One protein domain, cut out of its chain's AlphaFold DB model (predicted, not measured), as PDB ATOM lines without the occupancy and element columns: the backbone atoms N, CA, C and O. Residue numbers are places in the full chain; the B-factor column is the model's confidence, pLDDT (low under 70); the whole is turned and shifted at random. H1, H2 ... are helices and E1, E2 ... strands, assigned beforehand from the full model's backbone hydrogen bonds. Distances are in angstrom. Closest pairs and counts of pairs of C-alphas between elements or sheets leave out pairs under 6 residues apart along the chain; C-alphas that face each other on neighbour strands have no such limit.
ATOM      1  N   ALA A 223      16.832 162.714 291.312       85.81
ATOM      2  CA  ALA A 223      17.389 163.974 291.747       85.81
ATOM      3  C   ALA A 223      18.885 163.830 291.979       85.81
ATOM      4  O   ALA A 223      19.341 162.860 292.579       85.81
ATOM      5  N   ILE A 224      19.643 164.843 291.577       85.75
ATOM      6  CA  ILE A 224      21.012 165.008 292.043       85.75
ATOM      7  C   ILE A 224      20.976 165.924 293.267       85.75
ATOM      8  O   ILE A 224      20.535 167.070 293.180       85.75
ATOM      9  N   LYS A 225      21.405 165.419 294.425       86.31
ATOM     10  CA  LYS A 225      21.346 166.140 295.705       86.31
ATOM     11  C   LYS A 225      22.720 166.214 296.348       86.31
ATOM     12  O   LYS A 225      23.501 165.276 296.272       86.31
ATOM     13  N   ASN A 226      22.975 167.310 297.061       83.88
ATOM     14  CA  ASN A 226      24.180 167.509 297.873       83.88
ATOM     15  C   ASN A 226      25.508 167.493 297.093       83.88
ATOM     16  O   ASN A 226      26.556 167.275 297.699       83.88
ATOM     17  N   VAL A 227      25.487 167.727 295.775       82.56
ATOM     18  CA  VAL A 227      26.724 167.900 295.000       82.56
ATOM     19  C   VAL A 227      27.425 169.171 295.479       82.56
ATOM     20  O   VAL A 227      26.812 170.244 295.459       82.56
ATOM     21  N   PRO A 228      28.688 169.084 295.932       79.81
ATOM     22  CA  PRO A 228      29.466 170.267 296.248       79.81
ATOM     23  C   PRO A 228      29.780 171.032 294.966       79.81
ATOM     24  O   PRO A 228      29.810 170.477 293.870       79.81
ATOM     25  N   SER A 229      30.086 172.314 295.100       79.50
ATOM     26  CA  SER A 229      30.615 173.045 293.959       79.50
ATOM     27  C   SER A 229      31.963 172.541 293.509       79.50
ATOM     28  O   SER A 229      32.807 172.168 294.329       79.50
ATOM     29  N   VAL A 230      32.175 172.651 292.206       81.19
ATOM     30  CA  VAL A 230      33.379 172.212 291.518       81.19
ATOM     31  C   VAL A 230      34.141 173.402 290.941       81.19
ATOM     32  O   VAL A 230      33.570 174.442 290.594       81.19
ATOM     33  N   CYS A 231      35.456 173.259 290.862       80.50
ATOM     34  CA  CYS A 231      36.328 174.115 290.074       80.50
ATOM     35  C   CYS A 231      36.290 173.686 288.602       80.50
ATOM     36  O   CYS A 231      36.018 172.527 288.292       80.50
ATOM     37  N   ARG A 232      36.613 174.598 287.673       76.25
ATOM     38  CA  ARG A 232      36.667 174.265 286.236       76.25
ATOM     39  C   ARG A 232      37.652 173.139 285.918       76.25
ATOM     40  O   ARG A 232      37.469 172.438 284.934       76.25
ATOM     41  N   GLU A 233      38.702 172.989 286.718       77.62
ATOM     42  CA  GLU A 233      39.727 171.969 286.499       77.62
ATOM     43  C   GLU A 233      39.476 170.650 287.235       77.62
ATOM     44  O   GLU A 233      40.304 169.745 287.140       77.62
ATOM     45  N   ASP A 234      38.367 170.543 287.970       84.88
ATOM     46  CA  ASP A 234      38.081 169.361 288.774       84.88
ATOM     47  C   ASP A 234      37.632 168.179 287.911       84.88
ATOM     48  O   ASP A 234      36.947 168.331 286.896       84.88
ATOM     49  N   ILE A 235      37.970 166.983 288.393       87.75
ATOM     50  CA  ILE A 235      37.370 165.728 287.954       87.75
ATOM     51  C   ILE A 235      36.477 165.231 289.091       87.75
ATOM     52  O   ILE A 235      36.972 164.999 290.196       87.75
ATOM     53  N   ILE A 236      35.175 165.076 288.836       88.44
ATOM     54  CA  ILE A 236      34.182 164.709 289.858       88.44
ATOM     55  C   ILE A 236      33.510 163.360 289.566       88.44
ATOM     56  O   ILE A 236      33.215 163.020 288.421       88.44
ATOM     57  N   ASP A 237      33.254 162.598 290.633       92.25
ATOM     58  CA  ASP A 237      32.356 161.439 290.629       92.25
ATOM     59  C   ASP A 237      30.978 161.873 291.136       92.25
ATOM     60  O   ASP A 237      30.830 162.254 292.301       92.25
ATOM     61  N   ILE A 238      29.967 161.827 290.269       90.94
ATOM     62  CA  ILE A 238      28.614 162.291 290.609       90.94
ATOM     63  C   ILE A 238      27.710 161.191 291.152       90.94
ATOM     64  O   ILE A 238      26.655 161.487 291.711       90.94
ATOM     65  N   ARG A 239      28.114 159.924 291.026       92.12
ATOM     66  CA  ARG A 239      27.304 158.763 291.423       92.12
ATOM     67  C   ARG A 239      26.832 158.808 292.882       92.12
ATOM     68  O   ARG A 239      25.668 158.488 293.110       92.12
ATOM     69  N   PRO A 240      27.647 159.249 293.867       93.38
ATOM     70  CA  PRO A 240      27.212 159.330 295.265       93.38
ATOM     71  C   PRO A 240      26.072 160.324 295.515       93.38
ATOM     72  O   PRO A 240      25.476 160.321 296.590       93.38
ATOM     73  N   TYR A 241      25.799 161.193 294.544       92.56
ATOM     74  CA  TYR A 241      24.849 162.287 294.660       92.56
ATOM     75  C   TYR A 241      23.567 162.050 293.868       92.56
ATOM     76  O   TYR A 241      22.687 162.908 293.894       92.56
ATOM     77  N   VAL A 242      23.443 160.919 293.170       91.56
ATOM     78  CA  VAL A 242      22.228 160.555 292.438       91.56
ATOM     79  C   VAL A 242      21.265 159.843 293.383       91.56
ATOM     80  O   VAL A 242      21.625 158.873 294.049       91.56
ATOM     81  N   PHE A 243      20.028 160.320 293.435       91.44
ATOM     82  CA  PHE A 243      18.947 159.771 294.241       91.44
ATOM     83  C   PHE A 243      17.799 159.342 293.332       91.44
ATOM     84  O   PHE A 243      17.401 160.095 292.448       91.44
ATOM     85  N   VAL A 244      17.255 158.159 293.594       87.62
ATOM     86  CA  VAL A 244      16.075 157.583 292.950       87.62
ATOM     87  C   VAL A 244      14.967 157.491 293.996       87.62
ATOM     88  O   VAL A 244      15.167 156.904 295.060       87.62
ATOM     89  N   ASP A 245      13.812 158.097 293.721       83.44
ATOM     90  CA  ASP A 245      12.667 158.197 294.637       83.44
ATOM     91  C   ASP A 245      13.075 158.718 296.034       83.44
ATOM     92  O   ASP A 245      12.605 158.257 297.075       83.44
ATOM     93  N   GLY A 246      14.024 159.661 296.067       84.38
ATOM     94  CA  GLY A 246      14.537 160.259 297.302       84.38
ATOM     95  C   GLY A 246      15.553 159.418 298.085       84.38
ATOM     96  O   GLY A 246      16.037 159.894 299.113       84.38
ATOM     97  N   ILE A 247      15.933 158.231 297.604       89.06
ATOM     98  CA  ILE A 247      16.946 157.349 298.208       89.06
ATOM     99  C   ILE A 247      18.203 157.343 297.332       89.06
ATOM    100  O   ILE A 247      18.093 157.403 296.115       89.06
ATOM    101  N   ALA A 248      19.399 157.284 297.925       92.44
ATOM    102  CA  ALA A 248      20.642 157.207 297.155       92.44
ATOM    103  C   ALA A 248      20.609 156.009 296.185       92.44
ATOM    104  O   ALA A 248      20.257 154.895 296.586       92.44
ATOM    105  N   ALA A 249      20.957 156.250 294.921       92.19
ATOM    106  CA  ALA A 249      20.909 155.245 293.869       92.19
ATOM    107  C   ALA A 249      21.835 154.066 294.202       92.19
ATOM    108  O   ALA A 249      22.990 154.237 294.603       92.19
ATOM    109  N   THR A 250      21.327 152.847 294.041       92.62
ATOM    110  CA  THR A 250      22.129 151.632 294.224       92.62
ATOM    111  C   THR A 250      23.099 151.437 293.049       92.62
ATOM    112  O   THR A 250      22.849 151.962 291.964       92.62
ATOM    113  N   PRO A 251      24.181 150.647 293.206       92.44
ATOM    114  CA  PRO A 251      25.116 150.379 292.111       92.44
ATOM    115  C   PRO A 251      24.447 149.846 290.838       92.44
ATOM    116  O   PRO A 251      24.771 150.312 289.755       92.44
ATOM    117  N   ALA A 252      23.464 148.949 290.971       89.00
ATOM    118  CA  ALA A 252      22.717 148.416 289.830       89.00
ATOM    119  C   ALA A 252      21.910 149.507 289.107       89.00
ATOM    120  O   ALA A 252      21.903 149.575 287.887       89.00
ATOM    121  N   GLN A 253      21.281 150.414 289.860       89.25
ATOM    122  CA  GLN A 253      20.527 151.520 289.269       89.25
ATOM    123  C   GLN A 253      21.442 152.507 288.544       89.25
ATOM    124  O   GLN A 253      21.079 152.992 287.485       89.25
ATOM    125  N   LEU A 254      22.628 152.785 289.094       90.88
ATOM    126  CA  LEU A 254      23.635 153.630 288.447       90.88
ATOM    127  C   LEU A 254      24.191 153.000 287.159       90.88
ATOM    128  O   LEU A 254      24.547 153.730 286.241       90.88
ATOM    129  N   GLU A 255      24.283 151.668 287.089       88.81
ATOM    130  CA  GLU A 255      24.678 150.940 285.871       88.81
ATOM    131  C   GLU A 255      23.596 150.994 284.785       88.81
ATOM    132  O   GLU A 255      23.923 151.065 283.601       88.81
ATOM    133  N   ASP A 256      22.323 151.022 285.186       87.75
ATOM    134  CA  ASP A 256      21.176 151.180 284.285       87.75
ATOM    135  C   ASP A 256      20.969 152.636 283.819       87.75
ATOM    136  O   ASP A 256      20.114 152.904 282.970       87.75
ATOM    137  N   MET A 257      21.718 153.594 284.374       89.50
ATOM    138  CA  MET A 257      21.664 155.002 283.982       89.50
ATOM    139  C   MET A 257      22.587 155.297 282.802       89.50
ATOM    140  O   MET A 257      23.734 154.853 282.743       89.50
ATOM    141  N   ILE A 258      22.111 156.143 281.893       88.62
ATOM    142  CA  ILE A 258      22.907 156.699 280.803       88.62
ATOM    143  C   ILE A 258      23.118 158.185 281.073       88.62
ATOM    144  O   ILE A 258      22.189 158.901 281.436       88.62
ATOM    145  N   TYR A 259      24.354 158.643 280.899       88.88
ATOM    146  CA  TYR A 259      24.752 160.014 281.177       88.88
ATOM    147  C   TYR A 259      25.268 160.674 279.903       88.88
ATOM    148  O   TYR A 259      26.162 160.139 279.236       88.88
ATOM    149  N   TRP A 260      24.753 161.864 279.607       87.94
ATOM    150  CA  TRP A 260      25.155 162.654 278.449       87.94
ATOM    151  C   TRP A 260      25.626 164.046 278.858       87.94
ATOM    152  O   TRP A 260      24.992 164.736 279.659       87.94
ATOM    153  N   ASN A 261      26.723 164.487 278.245       84.56
ATOM    154  CA  ASN A 261      27.164 165.873 278.309       84.56
ATOM    155  C   ASN A 261      26.381 166.696 277.274       84.56
ATOM    156  O   ASN A 261      26.581 166.549 276.065       84.56
ATOM    157  N   ARG A 262      25.512 167.591 277.758       82.00
ATOM    158  CA  ARG A 262      24.672 168.492 276.947       82.00
ATOM    159  C   ARG A 262      25.147 169.947 276.996       82.00
ATOM    160  O   ARG A 262      24.415 170.866 276.630       82.00
ATOM    161  N   SER A 263      26.387 170.175 277.421       74.44
ATOM    162  CA  SER A 263      26.934 171.526 277.603       74.44
ATOM    163  C   SER A 263      27.233 172.257 276.282       74.44
ATOM    164  O   SER A 263      27.410 173.476 276.267       74.44
ATOM    165  N   ASN A 264      27.277 171.542 275.150       70.06
ATOM    166  CA  ASN A 264      27.430 172.139 273.823       70.06
ATOM    167  C   ASN A 264      26.066 172.536 273.226       70.06
ATOM    168  O   ASN A 264      25.315 171.685 272.763       70.06
ATOM    169  N   ILE A 265      25.765 173.839 273.172       58.38
ATOM    170  CA  ILE A 265      24.504 174.353 272.593       58.38
ATOM    171  C   ILE A 265      24.306 174.079 271.107       58.38
ATOM    172  O   ILE A 265      23.173 174.108 270.642       58.38
ATOM    173  N   PHE A 266      25.380 173.870 270.348       56.75
ATOM    174  CA  PHE A 266      25.262 173.676 268.905       56.75
ATOM    175  C   PHE A 266      24.920 172.230 268.541       56.75
ATOM    176  O   PHE A 266      24.660 171.951 267.376       56.75
ATOM    177  N   ASP A 267      24.910 171.334 269.531       59.47
ATOM    178  CA  ASP A 267      24.659 169.909 269.349       59.47
ATOM    179  C   ASP A 267      23.963 169.312 270.586       59.47
ATOM    180  O   ASP A 267      24.399 168.331 271.190       59.47
ATOM    181  N   GLN A 268      22.878 169.963 271.018       57.31
ATOM    182  CA  GLN A 268      22.088 169.488 272.156       57.31
ATOM    183  C   GLN A 268      21.268 168.243 271.835       57.31
ATOM    184  O   GLN A 268      20.769 167.634 272.771       57.31
ATOM    185  N   GLU A 269      21.145 167.831 270.572       57.91
ATOM    186  CA  GLU A 269      20.383 166.636 270.187       57.91
ATOM    187  C   GLU A 269      21.225 165.349 270.238       57.91
ATOM    188  O   GLU A 269      20.678 164.303 270.584       57.91
ATOM    189  N   SER A 270      22.556 165.404 270.063       59.28
ATOM    190  CA  SER A 270      23.409 164.195 270.005       59.28
ATOM    191  C   SER A 270      24.398 163.982 271.165       59.28
ATOM    192  O   SER A 270      25.252 163.107 271.055       59.28
ATOM    193  N   GLY A 271      24.258 164.746 272.261       69.38
ATOM    194  CA  GLY A 271      25.069 164.772 273.491       69.38
ATOM    195  C   GLY A 271      26.064 163.625 273.693       69.38
ATOM    196  O   GLY A 271      25.717 162.448 273.639       69.38
ATOM    197  N   LEU A 272      27.323 163.961 273.978       80.50
ATOM    198  CA  LEU A 272      28.387 162.961 274.082       80.50
ATOM    199  C   LEU A 272      28.188 162.077 275.329       80.50
ATOM    200  O   LEU A 272      28.022 162.628 276.424       80.50
ATOM    201  N   PRO A 273      28.243 160.735 275.201       86.19
ATOM    202  CA  PRO A 273      28.262 159.842 276.353       86.19
ATOM    203  C   PRO A 273      29.398 160.215 277.305       86.19
ATOM    204  O   PRO A 273      30.518 160.489 276.868       86.19
ATOM    205  N   MET A 274      29.120 160.205 278.605       87.38
ATOM    206  CA  MET A 274      30.093 160.571 279.634       87.38
ATOM    207  C   MET A 274      30.165 159.528 280.744       87.38
ATOM    208  O   MET A 274      29.189 158.851 281.058       87.38
ATOM    209  N   ASN A 275      31.342 159.413 281.358       90.06
ATOM    210  CA  ASN A 275      31.538 158.569 282.527       90.06
ATOM    211  C   ASN A 275      31.173 159.360 283.798       90.06
ATOM    212  O   ASN A 275      31.912 160.284 284.149       90.06
ATOM    213  N   PRO A 276      30.103 158.995 284.529       89.56
ATOM    214  CA  PRO A 276      29.701 159.703 285.747       89.56
ATOM    215  C   PRO A 276      30.722 159.570 286.890       89.56
ATOM    216  O   PRO A 276      30.660 160.334 287.847       89.56
ATOM    217  N   ALA A 277      31.653 158.610 286.810       91.19
ATOM    218  CA  ALA A 277      32.686 158.381 287.819       91.19
ATOM    219  C   ALA A 277      33.934 159.262 287.652       91.19
ATOM    220  O   ALA A 277      34.795 159.281 288.529       91.19
ATOM    221  N   SER A 278      34.090 159.913 286.500       89.94
ATOM    222  CA  SER A 278      35.305 160.654 286.153       89.94
ATOM    223  C   SER A 278      34.970 161.808 285.214       89.94
ATOM    224  O   SER A 278      35.483 161.884 284.097       89.94
ATOM    225  N   MET A 279      34.044 162.659 285.638       86.81
ATOM    226  CA  MET A 279      33.599 163.790 284.840       86.81
ATOM    227  C   MET A 279      34.639 164.899 284.853       86.81
ATOM    228  O   MET A 279      34.882 165.476 285.909       86.81
ATOM    229  N   ASP A 280      35.219 165.208 283.695       85.75
ATOM    230  CA  ASP A 280      36.140 166.333 283.541       85.75
ATOM    231  C   ASP A 280      35.359 167.628 283.283       85.75
ATOM    232  O   ASP A 280      34.739 167.813 282.231       85.75
ATOM    233  N   MET A 281      35.402 168.547 284.250       81.12
ATOM    234  CA  MET A 281      34.705 169.827 284.154       81.12
ATOM    235  C   MET A 281      35.257 170.733 283.038       81.12
ATOM    236  O   MET A 281      34.544 171.638 282.592       81.12
ATOM    237  N   LYS A 282      36.476 170.482 282.528       76.62
ATOM    238  CA  LYS A 282      37.063 171.230 281.400       76.62
ATOM    239  C   LYS A 282      36.331 170.962 280.086       76.62
ATOM    240  O   LYS A 282      36.179 171.882 279.280       76.62
ATOM    241  N   ASP A 283      35.835 169.742 279.896       73.31
ATOM    242  CA  ASP A 283      35.157 169.301 278.667       73.31
ATOM    243  C   ASP A 283      33.678 169.719 278.616       73.31
ATOM    244  O   ASP A 283      33.006 169.617 277.587       73.31
ATOM    245  N   MET A 284      33.152 170.209 279.736       70.94
ATOM    246  CA  MET A 284      31.741 170.547 279.919       70.94
ATOM    247  C   MET A 284      31.459 172.046 279.786       70.94
ATOM    248  O   MET A 284      30.375 172.507 280.121       70.94
ATOM    249  N   PHE A 285      32.411 172.840 279.297       65.00
ATOM    250  CA  PHE A 285      32.231 174.281 279.135       65.00
ATOM    251  C   PHE A 285      32.286 174.681 277.660       65.00
ATOM    252  O   PHE A 285      33.324 174.561 277.006       65.00
ATOM    253  N   ASN A 286      31.186 175.220 277.123       57.25
ATOM    254  CA  ASN A 286      31.253 175.899 275.833       57.25
ATOM    255  C   ASN A 286      31.927 177.268 276.017       57.25
ATOM    256  O   ASN A 286      31.502 178.074 276.844       57.25
ATOM    257  N   LYS A 287      32.936 177.563 275.188       48.19
ATOM    258  CA  LYS A 287      33.704 178.820 275.179       48.19
ATOM    259  C   LYS A 287      32.862 180.087 274.944       48.19
ATOM    260  O   LYS A 287      33.419 181.178 274.999       48.19
ATOM    261  N   THR A 288      31.562 179.967 274.667       46.25
ATOM    262  CA  THR A 288      30.667 181.081 274.316       46.25
ATOM    263  C   THR A 288      29.432 181.229 275.226       46.25
ATOM    264  O   THR A 288      28.359 181.520 274.719       46.25
ATOM    265  N   ASP A 289      29.565 181.091 276.556       49.59
ATOM    266  CA  ASP A 289      28.602 181.570 277.593       49.59
ATOM    267  C   ASP A 289      27.589 180.569 278.213       49.59
ATOM    268  O   ASP A 289      26.495 180.986 278.641       49.59
ATOM    269  N   LEU A 290      27.898 179.268 278.324       56.41
ATOM    270  CA  LEU A 290      26.961 178.299 278.933       56.41
ATOM    271  C   LEU A 290      27.512 177.530 280.125       56.41
ATOM    272  O   LEU A 290      28.701 177.242 280.220       56.41
ATOM    273  N   PHE A 291      26.584 177.220 281.029       61.00
ATOM    274  CA  PHE A 291      26.817 176.417 282.217       61.00
ATOM    275  C   PHE A 291      26.998 174.933 281.854       61.00
ATOM    276  O   PHE A 291      26.369 174.473 280.898       61.00
ATOM    277  N   PRO A 292      27.816 174.185 282.616       71.44
ATOM    278  CA  PRO A 292      27.929 172.735 282.477       71.44
ATOM    279  C   PRO A 292      26.571 172.067 282.709       71.44
ATOM    280  O   PRO A 292      25.947 172.273 283.753       71.44
ATOM    281  N   TYR A 293      26.130 171.272 281.738       78.50
ATOM    282  CA  TYR A 293      24.790 170.700 281.679       78.50
ATOM    283  C   TYR A 293      24.857 169.197 281.404       78.50
ATOM    284  O   TYR A 293      25.443 168.758 280.409       78.50
ATOM    285  N   VAL A 294      24.263 168.412 282.299       84.31
ATOM    286  CA  VAL A 294      24.205 166.949 282.223       84.31
ATOM    287  C   VAL A 294      22.773 166.504 282.098       84.31
ATOM    288  O   VAL A 294      21.893 167.000 282.794       84.31
ATOM    289  N   GLU A 295      22.573 165.523 281.237       87.00
ATOM    290  CA  GLU A 295      21.335 164.776 281.143       87.00
ATOM    291  C   GLU A 295      21.570 163.355 281.655       87.00
ATOM    292  O   GLU A 295      22.570 162.718 281.312       87.00
ATOM    293  N   ILE A 296      20.647 162.877 282.483       87.38
ATOM    294  CA  ILE A 296      20.614 161.514 283.000       87.38
ATOM    295  C   ILE A 296      19.334 160.857 282.492       87.38
ATOM    296  O   ILE A 296      18.228 161.313 282.788       87.38
ATOM    297  N   GLY A 297      19.503 159.769 281.751       84.19
ATOM    298  CA  GLY A 297      18.436 158.845 281.393       84.19
ATOM    299  C   GLY A 297      18.463 157.642 282.324       84.19
ATOM    300  O   GLY A 297      19.522 157.086 282.602       84.19
ATOM    301  N   TYR A 298      17.301 157.233 282.812       81.56
ATOM    302  CA  TYR A 298      17.132 156.082 283.691       81.56
ATOM    303  C   TYR A 298      15.718 155.524 283.525       81.56
ATOM    304  O   TYR A 298      14.775 156.309 283.498       81.56
ATOM    305  N   GLN A 299      15.604 154.190 283.510       72.44
ATOM    306  CA  GLN A 299      14.398 153.348 283.382       72.44
ATOM    307  C   GLN A 299      14.048 152.809 281.985       72.44
ATOM    308  O   GLN A 299      14.316 153.447 280.966       72.44
ATOM    309  N   PRO A 300      13.357 151.648 281.930       51.97
ATOM    310  CA  PRO A 300      12.667 151.218 280.723       51.97
ATOM    311  C   PRO A 300      11.504 152.176 280.434       51.97
ATOM    312  O   PRO A 300      10.744 152.497 281.344       51.97
ATOM    313  N   ASN A 301      11.332 152.555 279.163       53.78
ATOM    314  CA  ASN A 301      10.225 153.350 278.592       53.78
ATOM    315  C   ASN A 301      10.497 154.843 278.326       53.78
ATOM    316  O   ASN A 301       9.564 155.535 277.912       53.78
ATOM    317  N   ILE A 302      11.746 155.322 278.436       54.84
ATOM    318  CA  ILE A 302      12.143 156.616 277.832       54.84
ATOM    319  C   ILE A 302      11.820 156.597 276.324       54.84
ATOM    320  O   ILE A 302      11.214 157.527 275.802       54.84
ATOM    321  N   ASP A 303      12.064 155.463 275.658       53.97
ATOM    322  CA  ASP A 303      11.741 155.248 274.238       53.97
ATOM    323  C   ASP A 303      10.232 155.271 273.920       53.97
ATOM    324  O   ASP A 303       9.842 155.425 272.763       53.97
ATOM    325  N   MET A 304       9.365 155.103 274.927       54.47
ATOM    326  CA  MET A 304       7.910 155.196 274.761       54.47
ATOM    327  C   MET A 304       7.369 156.602 275.049       54.47
ATOM    328  O   MET A 304       6.155 156.794 274.996       54.47
ATOM    329  N   ASN A 305       8.242 157.582 275.323       59.91
ATOM    330  CA  ASN A 305       7.868 158.964 275.632       59.91
ATOM    331  C   ASN A 305       6.966 159.095 276.881       59.91
ATOM    332  O   ASN A 305       6.175 160.029 276.983       59.91
ATOM    333  N   ILE A 306       7.052 158.131 277.808       60.66
ATOM    334  CA  ILE A 306       6.248 158.113 279.046       60.66
ATOM    335  C   ILE A 306       7.002 158.789 280.201       60.66
ATOM    336  O   ILE A 306       6.368 159.382 281.066       60.66
ATOM    337  N   CYS A 307       8.336 158.715 280.203       70.44
ATOM    338  CA  CYS A 307       9.197 159.318 281.220       70.44
ATOM    339  C   CYS A 307      10.087 160.396 280.602       70.44
ATOM    340  O   CYS A 307      10.609 160.205 279.503       70.44
ATOM    341  N   GLU A 308      10.267 161.505 281.314       70.94
ATOM    342  CA  GLU A 308      11.150 162.594 280.896       70.94
ATOM    343  C   GLU A 308      12.599 162.331 281.327       70.94
ATOM    344  O   GLU A 308      12.863 161.675 282.338       70.94
ATOM    345  N   ASN A 309      13.551 162.850 280.549       76.69
ATOM    346  CA  ASN A 309      14.956 162.844 280.938       76.69
ATOM    347  C   ASN A 309      15.216 163.892 282.021       76.69
ATOM    348  O   ASN A 309      14.612 164.966 282.040       76.69
ATOM    349  N   TYR A 310      16.178 163.597 282.890       80.94
ATOM    350  CA  TYR A 310      16.512 164.468 284.006       80.94
ATOM    351  C   TYR A 310      17.723 165.315 283.679       80.94
ATOM    352  O   TYR A 310      18.787 164.801 283.336       80.94
ATOM    353  N   PHE A 311      17.574 166.621 283.843       81.94
ATOM    354  CA  PHE A 311      18.630 167.569 283.547       81.94
ATOM    355  C   PHE A 311      19.196 168.200 284.812       81.94
ATOM    356  O   PHE A 311      18.466 168.603 285.718       81.94
ATOM    357  N   TYR A 312      20.518 168.324 284.852       83.12
ATOM    358  CA  TYR A 312      21.244 168.889 285.975       83.12
ATOM    359  C   TYR A 312      22.313 169.879 285.517       83.12
ATOM    360  O   TYR A 312      23.057 169.634 284.569       83.12
ATOM    361  N   THR A 313      22.410 170.996 286.238       79.62
ATOM    362  CA  THR A 313      23.426 172.031 286.020       79.62
ATOM    363  C   THR A 313      24.357 172.083 287.224       79.62
ATOM    364  O   THR A 313      23.882 172.174 288.357       79.62
ATOM    365  N   PHE A 314      25.674 172.058 287.002       77.19
ATOM    366  CA  PHE A 314      26.630 172.196 288.106       77.19
ATOM    367  C   PHE A 314      26.779 173.647 288.534       77.19
ATOM    368  O   PHE A 314      26.830 174.565 287.713       77.19
TER     369      PHE A 314
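Overview. This is residues 223 to 314 of the 598 residues of the protein "Por_Secre_tail domain-containing protein" of Cytophaga hutchinsonii (strain ATCC 33406 / DSM 1761 / CIP 103989 / NBRC 15051 / NCIMB 9469 / D465) (UniProt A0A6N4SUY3). There is little regular structure: mostly loops, with a small three-strand sheet, E2, E3 and E4, near the middle, E1 and the short helix H1 off to one side, and residues 301 to 306 sticking out. The printed part has 92 residues, 21 in named elements, in the order E1 H1 E2 E3 E4, mixed in class; the sheet is a meander, each strand antiparallel to the one before. It is compact, radius of gyration of the C-alphas 13.2 A, spanning 35 by 27 by 17 A.

Arrangement. E1, residues 242 to 244, pairs with no named strand. H1, residues 251 to 255, has every O i to N i+4 pair within hydrogen-bond range and is not on the sheet. E2, residues 258 to 261, and E3, residues 293 to 297, form a hairpin at 162 degrees, N 258 to O 297 being 2.8 A. E3 and E4, residues 310 to 313, form another at 159 degrees, N 294 to O 312 being 2.8 A.

Along the chain. E1 begins at C-alpha 242 (22.228, 160.555, 292.438); E3 is 13.5 A long; E4 ends at C-alpha 313 (23.426, 172.031, 286.020).

Size, cuts and confidence. The printed part has no cut. The links E2 to E3 and E3 to E4 are long. Residues 265 to 271, 285 to 291 and 300 to 306 have pLDDT under 70.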